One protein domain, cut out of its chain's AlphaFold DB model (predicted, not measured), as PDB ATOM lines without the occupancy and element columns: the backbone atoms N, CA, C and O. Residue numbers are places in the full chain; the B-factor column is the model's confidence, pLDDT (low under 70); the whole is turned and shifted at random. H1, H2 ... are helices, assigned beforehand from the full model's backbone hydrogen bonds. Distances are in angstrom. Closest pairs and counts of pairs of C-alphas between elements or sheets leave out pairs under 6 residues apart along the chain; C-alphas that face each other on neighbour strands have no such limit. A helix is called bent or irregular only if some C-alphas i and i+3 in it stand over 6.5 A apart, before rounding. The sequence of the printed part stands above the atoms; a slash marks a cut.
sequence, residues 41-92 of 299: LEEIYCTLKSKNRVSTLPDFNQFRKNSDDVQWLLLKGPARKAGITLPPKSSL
ATOM      1  N   LEU A  41     164.609 142.956 148.610       92.12
ATOM      2  CA  LEU A  41     165.592 141.872 148.478       92.12
ATOM      3  C   LEU A  41     166.818 142.287 147.650       92.12
ATOM      4  O   LEU A  41     167.946 141.938 147.995       92.12
ATOM      5  N   GLU A  42     166.630 143.059 146.581       92.75
ATOM      6  CA  GLU A  42     167.719 143.592 145.751       92.75
ATOM      7  C   GLU A  42     168.572 144.630 146.514       92.75
ATOM      8  O   GLU A  42     169.791 144.687 146.326       92.75
ATOM      9  N   GLU A  43     167.980 145.404 147.429       91.31
ATOM     10  CA  GLU A  43     168.709 146.311 148.331       91.31
ATOM     11  C   GLU A  43     169.569 145.551 149.349       91.31
ATOM     12  O   GLU A  43     170.750 145.872 149.556       91.31
ATOM     13  N   ILE A  44     169.013 144.492 149.944       90.94
ATOM     14  CA  ILE A  44     169.743 143.618 150.871       90.94
ATOM     15  C   ILE A  44     170.877 142.890 150.140       90.94
ATOM     16  O   ILE A  44     171.995 142.815 150.660       90.94
ATOM     17  N   TYR A  45     170.636 142.417 148.914       92.44
ATOM     18  CA  TYR A  45     171.674 141.864 148.043       92.44
ATOM     19  C   TYR A  45     172.834 142.857 147.850       92.44
ATOM     20  O   TYR A  45     173.998 142.506 148.068       92.44
ATOM     21  N   CYS A  46     172.533 144.109 147.493       90.31
ATOM     22  CA  CYS A  46     173.554 145.130 147.250       90.31
ATOM     23  C   CYS A  46     174.341 145.479 148.520       90.31
ATOM     24  O   CYS A  46     175.565 145.615 148.474       90.31
ATOM     25  N   THR A  47     173.666 145.519 149.670       89.12
ATOM     26  CA  THR A  47     174.291 145.711 150.989       89.12
ATOM     27  C   THR A  47     175.243 144.567 151.352       89.12
ATOM     28  O   THR A  47     176.295 144.774 151.958       89.12
ATOM     29  N   LEU A  48     174.892 143.334 150.990       88.25
ATOM     30  CA  LEU A  48     175.721 142.160 151.246       88.25
ATOM     31  C   LEU A  48     176.960 142.106 150.343       88.25
ATOM     32  O   LEU A  48     178.041 141.740 150.818       88.25
ATOM     33  N   LYS A  49     176.822 142.495 149.069       84.94
ATOM     34  CA  LYS A  49     177.945 142.589 148.125       84.94
ATOM     35  C   LYS A  49     178.919 143.710 148.495       84.94
ATOM     36  O   LYS A  49     180.118 143.458 148.494       84.94
ATOM     37  N   SER A  50     178.439 144.893 148.894       79.75
ATOM     38  CA  SER A  50     179.313 146.023 149.263       79.75
ATOM     39  C   SER A  50     180.176 145.749 150.499       79.75
ATOM     40  O   SER A  50     181.289 146.253 150.611       79.75
ATOM     41  N   LYS A  51     179.709 144.891 151.412       76.69
ATOM     42  CA  LYS A  51     180.473 144.473 152.597       76.69
ATOM     43  C   LYS A  51     181.528 143.391 152.302       76.69
ATOM     44  O   LYS A  51     182.163 142.922 153.244       76.69
ATOM     45  N   ASN A  52     181.701 142.958 151.043       64.38
ATOM     46  CA  ASN A  52     182.579 141.850 150.625       64.38
ATOM     47  C   ASN A  52     182.355 140.538 151.405       64.38
ATOM     48  O   ASN A  52     183.237 139.685 151.488       64.38
ATOM     49  N   ARG A  53     181.162 140.341 151.985       60.31
ATOM     50  CA  ARG A  53     180.874 139.180 152.848       60.31
ATOM     51  C   ARG A  53     180.288 137.984 152.103       60.31
ATOM     52  O   ARG A  53     179.915 137.007 152.751       60.31
ATOM     53  N   VAL A  54     180.171 138.043 150.768       59.00
ATOM     54  CA  VAL A  54     179.494 136.987 149.999       59.00
ATOM     55  C   VAL A  54     180.065 136.777 148.586       59.00
ATOM     56  O   VAL A  54     179.611 137.372 147.602       59.00
ATOM     57  N   SER A  55     181.034 135.864 148.473       57.16
ATOM     58  CA  SER A  55     181.561 135.369 147.189       57.16
ATOM     59  C   SER A  55     180.607 134.405 146.468       57.16
ATOM     60  O   SER A  55     180.732 134.224 145.266       57.16
ATOM     61  N   THR A  56     179.617 133.835 147.168       70.56
ATOM     62  CA  THR A  56     178.730 132.769 146.659       70.56
ATOM     63  C   THR A  56     177.382 133.249 146.114       70.56
ATOM     64  O   THR A  56     176.568 132.428 145.707       70.56
ATOM     65  N   LEU A  57     177.088 134.554 146.164       80.38
ATOM     66  CA  LEU A  57     175.872 135.094 145.544       80.38
ATOM     67  C   LEU A  57     176.101 135.289 144.036       80.38
ATOM     68  O   LEU A  57     177.164 135.828 143.692       80.38
ATOM     69  N   PRO A  58     175.118 134.925 143.180       83.12
ATOM     70  CA  PRO A  58     175.176 135.165 141.735       83.12
ATOM     71  C   PRO A  58     175.355 136.657 141.439       83.12
ATOM     72  O   PRO A  58     175.186 137.479 142.341       83.12
ATOM     73  N   ASP A  59     175.694 137.030 140.202       88.69
ATOM     74  CA  ASP A  59     175.732 138.450 139.832       88.69
ATOM     75  C   ASP A  59     174.343 139.107 139.946       88.69
ATOM     76  O   ASP A  59     173.318 138.428 140.010       88.69
ATOM     77  N   PHE A  60     174.294 140.443 139.976       87.88
ATOM     78  CA  PHE A  60     173.043 141.156 140.251       87.88
ATOM     79  C   PHE A  60     171.960 140.878 139.203       87.88
ATOM     80  O   PHE A  60     170.800 140.682 139.555       87.88
ATOM     81  N   ASN A  61     172.315 140.796 137.919       88.19
ATOM     82  CA  ASN A  61     171.339 140.543 136.861       88.19
ATOM     83  C   ASN A  61     170.835 139.097 136.897       88.19
ATOM     84  O   ASN A  61     169.654 138.856 136.651       88.19
ATOM     85  N   GLN A  62     171.697 138.138 137.237       84.56
ATOM     86  CA  GLN A  62     171.283 136.761 137.504       84.56
ATOM     87  C   GLN A  62     170.384 136.666 138.737       84.56
ATOM     88  O   GLN A  62     169.355 135.998 138.685       84.56
ATOM     89  N   PHE A  63     170.722 137.372 139.818       91.50
ATOM     90  CA  PHE A  63     169.911 137.438 141.029       91.50
ATOM     91  C   PHE A  63     168.489 137.929 140.718       91.50
ATOM     92  O   PHE A  63     167.530 137.241 141.066       91.50
ATOM     93  N   ARG A  64     168.356 139.032 139.962       92.12
ATOM     94  CA  ARG A  64     167.063 139.638 139.583       92.12
ATOM     95  C   ARG A  64     166.140 138.738 138.768       92.12
ATOM     96  O   ARG A  64     164.928 138.928 138.813       92.12
ATOM     97  N   LYS A  65     166.693 137.786 138.012       89.00
ATOM     98  CA  LYS A  65     165.913 136.843 137.193       89.00
ATOM     99  C   LYS A  65     165.200 135.776 138.026       89.00
ATOM    100  O   LYS A  65     164.307 135.110 137.513       89.00
ATOM    101  N   ASN A  66     165.593 135.597 139.286       85.44
ATOM    102  CA  ASN A  66     164.946 134.655 140.190       85.44
ATOM    103  C   ASN A  66     163.639 135.234 140.744       85.44
ATOM    104  O   ASN A  66     163.532 136.447 140.927       85.44
ATOM    105  N   SER A  67     162.673 134.367 141.063       88.19
ATOM    106  CA  SER A  67     161.466 134.765 141.798       88.19
ATOM    107  C   SER A  67     161.809 135.269 143.203       88.19
ATOM    108  O   SER A  67     162.852 134.906 143.751       88.19
ATOM    109  N   ASP A  68     160.920 136.056 143.816       87.00
ATOM    110  CA  ASP A  68     161.152 136.641 145.147       87.00
ATOM    111  C   ASP A  68     161.430 135.567 146.215       87.00
ATOM    112  O   ASP A  68     162.286 135.747 147.078       87.00
ATOM    113  N   ASP A  69     160.802 134.393 146.105       83.12
ATOM    114  CA  ASP A  69     161.060 133.241 146.976       83.12
ATOM    115  C   ASP A  69     162.487 132.695 146.864       83.12
ATOM    116  O   ASP A  69     163.115 132.347 147.873       83.12
ATOM    117  N   VAL A  70     162.995 132.605 145.634       86.94
ATOM    118  CA  VAL A  70     164.348 132.121 145.352       86.94
ATOM    119  C   VAL A  70     165.365 133.191 145.735       86.94
ATOM    120  O   VAL A  70     166.354 132.874 146.394       86.94
ATOM    121  N   GLN A  71     165.099 134.463 145.427       93.19
ATOM    122  CA  GLN A  71     165.906 135.594 145.886       93.19
ATOM    123  C   GLN A  71     166.026 135.605 147.414       93.19
ATOM    124  O   GLN A  71     167.131 135.659 147.952       93.19
ATOM    125  N   TRP A  72     164.909 135.455 148.126       92.88
ATOM    126  CA  TRP A  72     164.885 135.388 149.584       92.88
ATOM    127  C   TRP A  72     165.717 134.215 150.118       92.88
ATOM    128  O   TRP A  72     166.500 134.371 151.060       92.88
ATOM    129  N   LEU A  73     165.598 133.034 149.498       92.31
ATOM    130  CA  LEU A  73     166.360 131.846 149.890       92.31
ATOM    131  C   LEU A  73     167.869 132.040 149.694       92.31
ATOM    132  O   LEU A  73     168.645 131.703 150.593       92.31
ATOM    133  N   LEU A  74     168.272 132.618 148.559       92.69
ATOM    134  CA  LEU A  74     169.669 132.939 148.252       92.69
ATOM    135  C   LEU A  74     170.265 133.901 149.290       92.69
ATOM    136  O   LEU A  74     171.426 133.754 149.676       92.69
ATOM    137  N   LEU A  75     169.468 134.846 149.796       92.69
ATOM    138  CA  LEU A  75     169.910 135.816 150.796       92.69
ATOM    139  C   LEU A  75     169.898 135.284 152.235       92.69
ATOM    140  O   LEU A  75     170.654 135.793 153.059       92.69
ATOM    141  N   LYS A  76     169.109 134.252 152.567       92.00
ATOM    142  CA  LYS A  76     168.897 133.781 153.956       92.00
ATOM    143  C   LYS A  76     170.185 133.467 154.711       92.00
ATOM    144  O   LYS A  76     170.397 133.928 155.833       92.00
ATOM    145  N   GLY A  77     171.040 132.644 154.111       87.50
ATOM    146  CA  GLY A  77     172.312 132.242 154.714       87.50
ATOM    147  C   GLY A  77     173.270 133.427 154.892       87.50
ATOM    148  O   GLY A  77     173.736 133.654 156.014       87.50
ATOM    149  N   PRO A  78     173.556 134.184 153.818       88.31
ATOM    150  CA  PRO A  78     174.393 135.380 153.870       88.31
ATOM    151  C   PRO A  78     173.891 136.478 154.819       88.31
ATOM    152  O   PRO A  78     174.676 136.987 155.617       88.31
ATOM    153  N   ALA A  79     172.595 136.800 154.793       89.62
ATOM    154  CA  ALA A  79     171.985 137.828 155.637       89.62
ATOM    155  C   ALA A  79     172.117 137.480 157.125       89.62
ATOM    156  O   ALA A  79     172.602 138.298 157.905       89.62
ATOM    157  N   ARG A  80     171.840 136.222 157.503       89.31
ATOM    158  CA  ARG A  80     172.034 135.737 158.879       89.31
ATOM    159  C   ARG A  80     173.480 135.892 159.353       89.31
ATOM    160  O   ARG A  80     173.711 136.341 160.469       89.31
ATOM    161  N   LYS A  81     174.460 135.545 158.512       84.44
ATOM    162  CA  LYS A  81     175.892 135.704 158.835       84.44
ATOM    163  C   LYS A  81     176.307 137.172 158.968       84.44
ATOM    164  O   LYS A  81     177.258 137.479 159.681       84.44
ATOM    165  N   ALA A  82     175.616 138.068 158.271       83.75
ATOM    166  CA  ALA A  82     175.862 139.503 158.306       83.75
ATOM    167  C   ALA A  82     175.037 140.247 159.373       83.75
ATOM    168  O   ALA A  82     175.176 141.464 159.473       83.75
ATOM    169  N   GLY A  83     174.194 139.548 160.145       87.31
ATOM    170  CA  GLY A  83     173.285 140.169 161.114       87.31
ATOM    171  C   GLY A  83     172.195 141.030 160.467       87.31
ATOM    172  O   GLY A  83     171.695 141.950 161.102       87.31
ATOM    173  N   ILE A  84     171.859 140.772 159.201       88.56
ATOM    174  CA  ILE A  84     170.803 141.475 158.466       88.56
ATOM    175  C   ILE A  84     169.525 140.643 158.547       88.56
ATOM    176  O   ILE A  84     169.517 139.460 158.199       88.56
ATOM    177  N   THR A  85     168.441 141.269 158.994       90.69
ATOM    178  CA  THR A  85     167.113 140.653 159.033       90.69
ATOM    179  C   THR A  85     166.489 140.703 157.643       90.69
ATOM    180  O   THR A  85     166.452 141.760 157.021       90.69
ATOM    181  N   LEU A  86     166.007 139.561 157.148       88.25
ATOM    182  CA  LEU A  86     165.221 139.520 155.915       88.25
ATOM    183  C   LEU A  86     163.745 139.809 156.204       88.25
ATOM    184  O   LEU A  86     163.249 139.362 157.244       88.25
ATOM    185  N   PRO A  87     163.027 140.460 155.272       89.25
ATOM    186  CA  PRO A  87     161.585 140.624 155.389       89.25
ATOM    187  C   PRO A  87     160.881 139.257 155.434       89.25
ATOM    188  O   PRO A  87     161.362 138.292 154.826       89.25
ATOM    189  N   PRO A  88     159.747 139.123 156.141       84.31
ATOM    190  CA  PRO A  88     158.917 137.926 156.075       84.31
ATOM    191  C   PRO A  88     158.491 137.623 154.633       84.31
ATOM    192  O   PRO A  88     158.139 138.519 153.877       84.31
ATOM    193  N   LYS A  89     158.453 136.348 154.233       80.06
ATOM    194  CA  LYS A  89     158.052 135.983 152.860       80.06
ATOM    195  C   LYS A  89     156.656 136.489 152.475       80.06
ATOM    196  O   LYS A  89     156.425 136.835 151.327       80.06
ATOM    197  N   SER A  90     155.746 136.563 153.443       74.06
ATOM    198  CA  SER A  90     154.375 137.048 153.259       74.06
ATOM    199  C   SER A  90     154.274 138.549 152.971       74.06
ATOM    200  O   SER A  90     153.214 138.996 152.546       74.06
ATOM    201  N   SER A  91     155.332 139.331 153.215       73.44
ATOM    202  CA  SER A  91     155.360 140.768 152.912       73.44
ATOM    203  C   SER A  91     155.988 141.086 151.553       73.44
ATOM    204  O   SER A  91     156.000 142.247 151.146       73.44
ATOM    205  N   LEU A  92     156.492 140.078 150.831       76.56
ATOM    206  CA  LEU A  92     157.050 140.251 149.494       76.56
ATOM    207  C   LEU A  92     155.909 140.379 148.479       76.56
ATOM    208  O   LEU A  92     155.102 139.464 148.311       76.56
TER     209      LEU A  92
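Overview. This is residues 41 to 92 of the 299 residues of an uncharacterized protein of Saccharophagus degradans (strain 2-40 / ATCC 43961 / DSM 17024) (UniProt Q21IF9). The longest helix, H3, and H1 run the same way, crossing at a slant where they pack; short H2 makes a triangle with them, and residues 82 to 92, with no named helix, fold back toward the start of H1. The printed part has 52 residues, with three named helices, H1, H2, H3 along the chain, and is all helix. It is compact, radius of gyration of the C-alphas 10.1 A, spanning 28 by 24 by 15 A.

Along the chain. Find C-alpha 68 at (161.152, 136.641, 145.147), where H3, residues 68 to 81, begins; it runs 20.1 A to its last C-alpha, C-alpha 81 at (175.892, 135.704, 158.835). H3 is irregular: C-alphas 74 and 77 are 7.0 A apart. H1, residues 41 to 50, runs 14.4 A from (165.592, 141.872, 148.478). H2 is residues 60 to 64, 6.2 A.

Arrangement. H3 and H1 touch, closest at the C-alphas of Trp 72 and Leu 41, 6.6 A. Their tilt of 37 degrees is only just steep. H2 is close but not clearly touching to both: the closest C-alphas are Phe 63 and Gln 71 of H3, 6.6 A, and Arg 64 and Glu 42 of H1, 7.4 A. Every O i to N i+4 pair is within hydrogen-bond range in H1 and H2; in H3, 8 of 10.

Size, cuts and confidence. The farthest C-alphas, Asn 52 and Ser 90, are 28.7 A apart. The printed part has no cut; H2 to H3 is a tight link, H1 to H2 a short one. Look for pLDDT under 70 at residues 52 to 55.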